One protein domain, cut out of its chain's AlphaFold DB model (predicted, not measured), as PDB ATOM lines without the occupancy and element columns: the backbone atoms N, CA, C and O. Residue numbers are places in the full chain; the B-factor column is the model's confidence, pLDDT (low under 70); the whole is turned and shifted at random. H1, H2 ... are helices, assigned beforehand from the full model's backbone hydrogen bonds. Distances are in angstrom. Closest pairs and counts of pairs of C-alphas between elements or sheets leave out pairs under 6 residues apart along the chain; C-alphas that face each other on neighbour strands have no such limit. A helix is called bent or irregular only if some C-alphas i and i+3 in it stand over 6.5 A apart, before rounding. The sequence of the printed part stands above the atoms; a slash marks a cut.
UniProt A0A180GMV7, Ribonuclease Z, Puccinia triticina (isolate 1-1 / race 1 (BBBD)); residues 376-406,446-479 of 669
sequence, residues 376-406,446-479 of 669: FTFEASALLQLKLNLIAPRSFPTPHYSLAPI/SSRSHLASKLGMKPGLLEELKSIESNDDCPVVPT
ATOM      1  N   PHE A 376      -3.527  48.816 -49.223       94.19
ATOM      2  CA  PHE A 376      -2.745  47.847 -49.989       94.19
ATOM      3  C   PHE A 376      -3.579  46.637 -50.401       94.19
ATOM      4  O   PHE A 376      -4.135  45.928 -49.565       94.19
ATOM      5  N   THR A 377      -3.568  46.326 -51.696       93.94
ATOM      6  CA  THR A 377      -4.066  45.038 -52.185       93.94
ATOM      7  C   THR A 377      -3.074  43.921 -51.891       93.94
ATOM      8  O   THR A 377      -3.453  42.816 -51.503       93.94
ATOM      9  N   PHE A 378      -1.783  44.211 -52.058       95.12
ATOM     10  CA  PHE A 378      -0.696  43.242 -51.945       95.12
ATOM     11  C   PHE A 378       0.112  43.454 -50.669       95.12
ATOM     12  O   PHE A 378       1.296  43.780 -50.710       95.12
ATOM     13  N   GLU A 379      -0.523  43.239 -49.519       93.31
ATOM     14  CA  GLU A 379       0.074  43.473 -48.195       93.31
ATOM     15  C   GLU A 379       1.388  42.717 -47.987       93.31
ATOM     16  O   GLU A 379       2.305  43.228 -47.359       93.31
ATOM     17  N   ALA A 380       1.528  41.513 -48.546       93.44
ATOM     18  CA  ALA A 380       2.765  40.747 -48.427       93.44
ATOM     19  C   ALA A 380       3.939  41.396 -49.175       93.44
ATOM     20  O   ALA A 380       5.084  41.279 -48.748       93.44
ATOM     21  N   SER A 381       3.644  42.087 -50.278       95.19
ATOM     22  CA  SER A 381       4.611  42.883 -51.033       95.19
ATOM     23  C   SER A 381       4.948  44.172 -50.273       95.19
ATOM     24  O   SER A 381       6.124  44.481 -50.113       95.19
ATOM     25  N   ALA A 382       3.948  44.845 -49.687       94.69
ATOM     26  CA  ALA A 382       4.160  46.024 -48.840       94.69
ATOM     27  C   ALA A 382       4.982  45.708 -47.573       94.69
ATOM     28  O   ALA A 382       5.911  46.435 -47.235       94.69
ATOM     29  N   LEU A 383       4.708  44.582 -46.905       93.62
ATOM     30  CA  LEU A 383       5.485  44.109 -45.755       93.62
ATOM     31  C   LEU A 383       6.912  43.707 -46.143       93.62
ATOM     32  O   LEU A 383       7.833  43.905 -45.355       93.62
ATOM     33  N   LEU A 384       7.117  43.139 -47.337       93.62
ATOM     34  CA  LEU A 384       8.463  42.871 -47.849       93.62
ATOM     35  C   LEU A 384       9.224  44.180 -48.092       93.62
ATOM     36  O   LEU A 384      10.366  44.287 -47.655       93.62
ATOM     37  N   GLN A 385       8.589  45.174 -48.716       92.62
ATOM     38  CA  GLN A 385       9.173  46.504 -48.904       92.62
ATOM     39  C   GLN A 385       9.570  47.124 -47.558       92.62
ATOM     40  O   GLN A 385      10.685  47.611 -47.419       92.62
ATOM     41  N   LEU A 386       8.708  47.030 -46.541       90.62
ATOM     42  CA  LEU A 386       8.989  47.547 -45.198       90.62
ATOM     43  C   LEU A 386      10.165  46.822 -44.517       90.62
ATOM     44  O   LEU A 386      10.971  47.443 -43.833       90.62
ATOM     45  N   LYS A 387      10.318  45.510 -44.739       89.56
ATOM     46  CA  LYS A 387      11.497  44.759 -44.272       89.56
ATOM     47  C   LYS A 387      12.780  45.188 -44.983       89.56
ATOM     48  O   LYS A 387      13.828  45.221 -44.352       89.56
ATOM     49  N   LEU A 388      12.711  45.513 -46.273       89.25
ATOM     50  CA  LEU A 388      13.856  46.036 -47.024       89.25
ATOM     51  C   LEU A 388      14.182  47.484 -46.627       89.25
ATOM     52  O   LEU A 388      15.356  47.838 -46.552       89.25
ATOM     53  N   ASN A 389      13.167  48.283 -46.278       87.75
ATOM     54  CA  ASN A 389      13.324  49.633 -45.732       87.75
ATOM     55  C   ASN A 389      14.159  49.634 -44.440       87.75
ATOM     56  O   ASN A 389      15.013  50.498 -44.267       87.75
ATOM     57  N   LEU A 390      13.984  48.623 -43.575       81.56
ATOM     58  CA  LEU A 390      14.833  48.451 -42.389       81.56
ATOM     59  C   LEU A 390      16.318  48.320 -42.740       81.56
ATOM     60  O   LEU A 390      17.152  48.686 -41.930       81.56
ATOM     61  N   ILE A 391      16.675  47.814 -43.918       81.62
ATOM     62  CA  ILE A 391      18.078  47.641 -44.313       81.62
ATOM     63  C   ILE A 391      18.576  48.892 -45.039       81.62
ATOM     64  O   ILE A 391      19.602  49.444 -44.661       81.62
ATOM     65  N   ALA A 392      17.830  49.360 -46.043       82.06
ATOM     66  CA  ALA A 392      18.203  50.494 -46.884       82.06
ATOM     67  C   ALA A 392      16.985  51.409 -47.114       82.06
ATOM     68  O   ALA A 392      16.288  51.273 -48.127       82.06
ATOM     69  N   PRO A 393      16.693  52.343 -46.187       79.00
ATOM     70  CA  PRO A 393      15.468  53.141 -46.227       79.00
ATOM     71  C   PRO A 393      15.406  54.065 -47.447       79.00
ATOM     72  O   PRO A 393      14.328  54.257 -48.008       79.00
ATOM     73  N   ARG A 394      16.562  54.565 -47.907       77.25
ATOM     74  CA  ARG A 394      16.680  55.381 -49.126       77.25
ATOM     75  C   ARG A 394      16.330  54.602 -50.397       77.25
ATOM     76  O   ARG A 394      15.696  55.149 -51.291       77.25
ATOM     77  N   SER A 395      16.717  53.329 -50.477       84.19
ATOM     78  CA  SER A 395      16.469  52.481 -51.654       84.19
ATOM     79  C   SER A 395      15.073  51.858 -51.658       84.19
ATOM     80  O   SER A 395      14.512  51.604 -52.723       84.19
ATOM     81  N   PHE A 396      14.501  51.612 -50.477       88.50
ATOM     82  CA  PHE A 396      13.208  50.949 -50.319       88.50
ATOM     83  C   PHE A 396      12.242  51.815 -49.513       88.50
ATOM     84  O   PHE A 396      11.910  51.461 -48.385       88.50
ATOM     85  N   PRO A 397      11.763  52.944 -50.056       86.75
ATOM     86  CA  PRO A 397      10.793  53.788 -49.369       86.75
ATOM     87  C   PRO A 397       9.483  53.029 -49.117       86.75
ATOM     88  O   PRO A 397       9.123  52.098 -49.853       86.75
ATOM     89  N   THR A 398       8.760  53.445 -48.079       89.44
ATOM     90  CA  THR A 398       7.427  52.919 -47.772       89.44
ATOM     91  C   THR A 398       6.464  53.228 -48.925       89.44
ATOM     92  O   THR A 398       6.381  54.384 -49.341       89.44
ATOM     93  N   PRO A 399       5.709  52.241 -49.446       92.69
ATOM     94  CA  PRO A 399       4.735  52.497 -50.500       92.69
ATOM     95  C   PRO A 399       3.610  53.404 -50.000       92.69
ATOM     96  O   PRO A 399       3.144  53.262 -48.871       92.69
ATOM     97  N   HIS A 400       3.115  54.286 -50.859       93.38
ATOM     98  CA  HIS A 400       2.030  55.202 -50.549       93.38
ATOM     99  C   HIS A 400       0.701  54.468 -50.288       93.38
ATOM    100  O   HIS A 400       0.270  53.586 -51.048       93.38
ATOM    101  N   TYR A 401       0.009  54.894 -49.234       93.81
ATOM    102  CA  TYR A 401      -1.328  54.450 -48.845       93.81
ATOM    103  C   TYR A 401      -2.098  55.607 -48.202       93.81
ATOM    104  O   TYR A 401      -1.504  56.593 -47.778       93.81
ATOM    105  N   SER A 402      -3.421  55.477 -48.115       92.00
ATOM    106  CA  SER A 402      -4.257  56.392 -47.330       92.00
ATOM    107  C   SER A 402      -5.329  55.610 -46.588       92.00
ATOM    108  O   SER A 402      -6.017  54.784 -47.188       92.00
ATOM    109  N   LEU A 403      -5.465  55.868 -45.286       91.50
ATOM    110  CA  LEU A 403      -6.509  55.269 -44.448       91.50
ATOM    111  C   LEU A 403      -7.845  56.006 -44.570       91.50
ATOM    112  O   LEU A 403      -8.892  55.419 -44.314       91.50
ATOM    113  N   ALA A 404      -7.803  57.274 -44.980       88.88
ATOM    114  CA  ALA A 404      -8.976  58.080 -45.269       88.88
ATOM    115  C   ALA A 404      -9.192  58.179 -46.790       88.88
ATOM    116  O   ALA A 404      -8.217  58.150 -47.554       88.88
ATOM    117  N   PRO A 405     -10.445  58.294 -47.250       87.25
ATOM    118  CA  PRO A 405     -10.723  58.624 -48.640       87.25
ATOM    119  C   PRO A 405     -10.256  60.048 -48.975       87.25
ATOM    120  O   PRO A 405     -10.088  60.882 -48.085       87.25
ATOM    121  N   ILE A 406     -10.055  60.324 -50.267       86.25
ATOM    122  CA  ILE A 406      -9.678  61.661 -50.759       86.25
ATOM    123  C   ILE A 406     -10.869  62.617 -50.629       86.25
ATOM    124  O   ILE A 406     -10.710  63.760 -50.209       86.25
ATOM    125  N   SER A 446       8.122  55.309 -36.663       72.94
ATOM    126  CA  SER A 446       9.331  56.125 -36.858       72.94
ATOM    127  C   SER A 446      10.616  55.470 -36.330       72.94
ATOM    128  O   SER A 446      11.707  55.837 -36.752       72.94
ATOM    129  N   SER A 447      10.508  54.515 -35.399       79.25
ATOM    130  CA  SER A 447      11.658  53.862 -34.762       79.25
ATOM    131  C   SER A 447      11.976  52.522 -35.427       79.25
ATOM    132  O   SER A 447      11.167  51.593 -35.389       79.25
ATOM    133  N   ARG A 448      13.191  52.393 -35.974       77.25
ATOM    134  CA  ARG A 448      13.688  51.156 -36.608       77.25
ATOM    135  C   ARG A 448      13.693  49.968 -35.644       77.25
ATOM    136  O   ARG A 448      13.260  48.882 -36.020       77.25
ATOM    137  N   SER A 449      14.119  50.167 -34.395       76.69
ATOM    138  CA  SER A 449      14.141  49.108 -33.376       76.69
ATOM    139  C   SER A 449      12.731  48.658 -32.985       76.69
ATOM    140  O   SER A 449      12.467  47.456 -32.893       76.69
ATOM    141  N   HIS A 450      11.796  49.603 -32.838       80.06
ATOM    142  CA  HIS A 450      10.395  49.288 -32.560       80.06
ATOM    143  C   HIS A 450       9.733  48.548 -33.731       80.06
ATOM    144  O   HIS A 450       9.050  47.544 -33.522       80.06
ATOM    145  N   LEU A 451       9.990  48.987 -34.966       82.88
ATOM    146  CA  LEU A 451       9.499  48.332 -36.175       82.88
ATOM    147  C   LEU A 451      10.059  46.909 -36.320       82.88
ATOM    148  O   LEU A 451       9.301  45.977 -36.587       82.88
ATOM    149  N   ALA A 452      11.362  46.716 -36.095       82.81
ATOM    150  CA  ALA A 452      11.998  45.399 -36.152       82.81
ATOM    151  C   ALA A 452      11.388  44.429 -35.126       82.81
ATOM    152  O   ALA A 452      11.116  43.270 -35.454       82.81
ATOM    153  N   SER A 453      11.097  44.925 -33.918       82.81
ATOM    154  CA  SER A 453      10.384  44.169 -32.886       82.81
ATOM    155  C   SER A 453       8.963  43.806 -33.323       82.81
ATOM    156  O   SER A 453       8.579  42.642 -33.211       82.81
ATOM    157  N   LYS A 454       8.179  44.762 -33.846       85.00
ATOM    158  CA  LYS A 454       6.804  44.508 -34.317       85.00
ATOM    159  C   LYS A 454       6.747  43.524 -35.491       85.00
ATOM    160  O   LYS A 454       5.808  42.742 -35.592       85.00
ATOM    161  N   LEU A 455       7.752  43.532 -36.366       85.44
ATOM    162  CA  LEU A 455       7.860  42.600 -37.495       85.44
ATOM    163  C   LEU A 455       8.359  41.201 -37.091       85.44
ATOM    164  O   LEU A 455       8.449  40.326 -37.958       85.44
ATOM    165  N   GLY A 456       8.683  40.978 -35.811       83.25
ATOM    166  CA  GLY A 456       9.168  39.695 -35.301       83.25
ATOM    167  C   GLY A 456      10.523  39.293 -35.886       83.25
ATOM    168  O   GLY A 456      10.745  38.118 -36.184       83.25
ATOM    169  N   MET A 457      11.407  40.264 -36.136       78.81
ATOM    170  CA  MET A 457      12.745  39.991 -36.666       78.81
ATOM    171  C   MET A 457      13.628  39.299 -35.621       78.81
ATOM    172  O   MET A 457      13.491  39.523 -34.419       78.81
ATOM    173  N   LYS A 458      14.537  38.428 -36.080       75.62
ATOM    174  CA  LYS A 458      15.452  37.699 -35.189       75.62
ATOM    175  C   LYS A 458      16.390  38.678 -34.458       75.62
ATOM    176  O   LYS A 458      16.852  39.621 -35.098       75.62
ATOM    177  N   PRO A 459      16.757  38.416 -33.187       66.38
ATOM    178  CA  PRO A 459      17.601  39.317 -32.393       66.38
ATOM    179  C   PRO A 459      18.930  39.702 -33.060       66.38
ATOM    180  O   PRO A 459      19.281  40.876 -33.061       66.38
ATOM    181  N   GLY A 460      19.616  38.748 -33.705       71.00
ATOM    182  CA  GLY A 460      20.909  39.001 -34.362       71.00
ATOM    183  C   GLY A 460      20.852  39.998 -35.526       71.00
ATOM    184  O   GLY A 460      21.822  40.706 -35.767       71.00
ATOM    185  N   LEU A 461      19.698  40.145 -36.192       73.44
ATOM    186  CA  LEU A 461      19.539  41.135 -37.263       73.44
ATOM    187  C   LEU A 461      19.560  42.566 -36.711       73.44
ATOM    188  O   LEU A 461      20.055  43.462 -37.379       73.44
ATOM    189  N   LEU A 462      19.041  42.806 -35.500       70.44
ATOM    190  CA  LEU A 462      19.097  44.145 -34.902       70.44
ATOM    191  C   LEU A 462      20.538  44.540 -34.561       70.44
ATOM    192  O   LEU A 462      20.875  45.712 -34.665       70.44
ATOM    193  N   GLU A 463      21.382  43.587 -34.163       73.56
ATOM    194  CA  GLU A 463      22.806  43.839 -33.909       73.56
ATOM    195  C   GLU A 463      23.569  44.124 -35.208       73.56
ATOM    196  O   GLU A 463      24.341  45.077 -35.266       73.56
ATOM    197  N   GLU A 464      23.285  43.378 -36.278       72.94
ATOM    198  CA  GLU A 464      23.822  43.666 -37.613       72.94
ATOM    199  C   GLU A 464      23.350  45.033 -38.132       72.94
ATOM    200  O   GLU A 464      24.153  45.803 -38.656       72.94
ATOM    201  N   LEU A 465      22.077  45.394 -37.932       73.06
ATOM    202  CA  LEU A 465      21.552  46.704 -38.331       73.06
ATOM    203  C   LEU A 465      22.252  47.854 -37.596       73.06
ATOM    204  O   LEU A 465      22.488  48.882 -38.224       73.06
ATOM    205  N   LYS A 466      22.654  47.668 -36.329       69.31
ATOM    206  CA  LYS A 466      23.471  48.649 -35.589       69.31
ATOM    207  C   LYS A 466      24.848  48.871 -36.202       69.31
ATOM    208  O   LYS A 466      25.380  49.970 -36.143       69.31
ATOM    209  N   SER A 467      25.428  47.855 -36.838       64.75
ATOM    210  CA  SER A 467      26.690  48.032 -37.568       64.75
ATOM    211  C   SER A 467      26.526  48.842 -38.865       64.75
ATOM    212  O   SER A 467      27.486  49.447 -39.333       64.75
ATOM    213  N   ILE A 468      25.306  48.897 -39.415       65.81
ATOM    214  CA  ILE A 468      24.941  49.693 -40.600       65.81
ATOM    215  C   ILE A 468      24.582  51.145 -40.207       65.81
ATOM    216  O   ILE A 468      24.677  52.044 -41.044       65.81
ATOM    217  N   GLU A 469      24.237  51.403 -38.934       57.09
ATOM    218  CA  GLU A 469      23.834  52.722 -38.396       57.09
ATOM    219  C   GLU A 469      24.882  53.834 -38.607       57.09
ATOM    220  O   GLU A 469      24.518  55.005 -38.598       57.09
ATOM    221  N   SER A 470      26.158  53.525 -38.877       52.53
ATOM    222  CA  SER A 470      27.199  54.557 -38.998       52.53
ATOM    223  C   SER A 470      27.130  55.427 -40.265       52.53
ATOM    224  O   SER A 470      27.872  56.401 -40.339       52.53
ATOM    225  N   ASN A 471      26.284  55.105 -41.258       52.09
ATOM    226  CA  ASN A 471      26.274  55.801 -42.558       52.09
ATOM    227  C   ASN A 471      24.925  56.412 -42.990       52.09
ATOM    228  O   ASN A 471      24.916  57.143 -43.978       52.09
ATOM    229  N   ASP A 472      23.800  56.135 -42.316       52.75
ATOM    230  CA  ASP A 472      22.477  56.485 -42.872       52.75
ATOM    231  C   ASP A 472      21.386  56.769 -41.819       52.75
ATOM    232  O   ASP A 472      20.241  56.322 -41.927       52.75
ATOM    233  N   ASP A 473      21.743  57.531 -40.785       46.00
ATOM    234  CA  ASP A 473      20.836  57.950 -39.711       46.00
ATOM    235  C   ASP A 473      19.870  59.046 -40.214       46.00
ATOM    236  O   ASP A 473      20.040  60.249 -40.008       46.00
ATOM    237  N   CYS A 474      18.854  58.634 -40.971       46.62
ATOM    238  CA  CYS A 474      17.699  59.459 -41.305       46.62
ATOM    239  C   CYS A 474      16.412  58.727 -40.893       46.62
ATOM    240  O   CYS A 474      16.328  57.502 -41.034       46.62
ATOM    241  N   PRO A 475      15.389  59.452 -40.396       45.31
ATOM    242  CA  PRO A 475      14.060  58.885 -40.161       45.31
ATOM    243  C   PRO A 475      13.509  58.239 -41.445       45.31
ATOM    244  O   PRO A 475      14.048  58.442 -42.527       45.31
ATOM    245  N   VAL A 476      12.432  57.454 -41.353       46.59
ATOM    246  CA  VAL A 476      11.729  56.901 -42.527       46.59
ATOM    247  C   VAL A 476      11.179  58.072 -43.361       46.59
ATOM    248  O   VAL A 476      10.063  58.530 -43.131       46.59
ATOM    249  N   VAL A 477      11.996  58.633 -44.260       43.72
ATOM    250  CA  VAL A 477      11.648  59.824 -45.046       43.72
ATOM    251  C   VAL A 477      10.862  59.390 -46.288       43.72
ATOM    252  O   VAL A 477      11.279  58.452 -46.974       43.72
ATOM    253  N   PRO A 478       9.741  60.056 -46.617       48.84
ATOM    254  CA  PRO A 478       9.127  59.964 -47.935       48.84
ATOM    255  C   PRO A 478      10.150  60.387 -48.998       48.84
ATOM    256  O   PRO A 478      10.616  61.520 -48.981       48.84
ATOM    257  N   THR A 479      10.532  59.434 -49.850       53.91
ATOM    258  CA  THR A 479      11.298  59.561 -51.105       53.91
ATOM    259  C   THR A 479      12.082  60.878 -51.257       53.91
ATOM    260  O   THR A 479      11.580  61.847 -51.818       53.91
TER     261      THR A 479
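AT A GLANCE: This is residues 376 to 406 and 446 to 479 of the 669 residues of the protein "Ribonuclease Z" of Puccinia triticina (isolate 1-1 / race 1 (BBBD)) (UniProt A0A180GMV7). Three short helices are loosely set, with no helix touching another: H2 and H3 run side by side in opposite ways, joined by a tight link, and H1 is near H2 but not near H3. Much of the rest is unnamed chain: after H1, residues 390 to 406 loop round, fold back past H1 and run out to Ile 406 at one end of the long axis, while residues 469 to 479 fold back from the end of H3. The printed part has 65 residues with three named helices, in the order H1, H2, H3, and no named strand. The class is all helix, though 28 of the 65 residues, under half, are in named elements. The whole is only just compact, close to loose, with a radius of gyration of the C-alphas of 12.7 A, and its outline is elongated, spanning 40 by 23 by 17 A.

HOW THE PARTS SIT: The longest helix by residues is H1, residues 379 to 389, and it touches no helix. It is near H2, residues 448 to 454: no pair of their C-alphas is within 8 A, but 5 pairs are within 10 A, and the closest is at 8.2 A. On from H2, the next helix is H3, residues 459 to 468. H2 and H3 are close but not clearly touching, with 2 pairs of C-alphas within 8 A. Their closest C-alphas are those of Ser 449 and Leu 462, 7.2 A apart, and their centres are 11.6 A apart. Their lines stand at a shallow tilt of 17 degrees, and they run opposite ways. H1 and H3 are apart. In H1 and H2 every O i to N i+4 pair is within hydrogen-bond range; in H3 it is 5 of 6.

IN THESE COORDINATES: H1 runs from Glu 379 to Asn 389, with C-alpha 379 at (0.074, 43.473, -48.195) and C-alpha 389 at (13.324, 49.633, -45.732). Its first and last C-alphas are 14.8 A apart, and between these two points x rises from 0.074 to 13.324. H2 runs from Arg 448 to Lys 454 and measures 9.8 A from first to last C-alpha; between these ends x falls from 13.688 to 6.804 and y falls from 51.156 to 44.508. H3 runs from Pro 459 to Ile 468 and measures 15.1 A; between its ends x rises from 17.601 to 24.941 and y rises from 39.317 to 49.693, which shows the opposite run in the numbers. H3 ends with C-alpha 468 at (24.941, 49.693, -40.600). No helix is bent or irregular.

THE WHOLE: The two C-alphas farthest apart are those of Ile 406 and Gly 460, at 41.4 A, while the first and last printed C-alphas, those of Phe 376 and Thr 479, are 18.3 A apart. Residues 407 to 445 are cut out and not printed, and C-alphas 406 and 446 are 24.2 A apart across the cut. The link from H1 to H2 is the link across the cut; the link from H2 to H3, residues 455 to 458, is tight. Residues 390 to 406 form a long stretch of 17 residues with no named element, whose C-alphas lie 4 to 25 A from the mean of the C-alphas. The mean pLDDT of the printed part is 77.9, with 92 for H1, 81 for H2 and 70 for H3. It is under 70 for 15 residues, namely residue 459 and residues 466 to 479, of which 459 and 466 to 468 belong to H3.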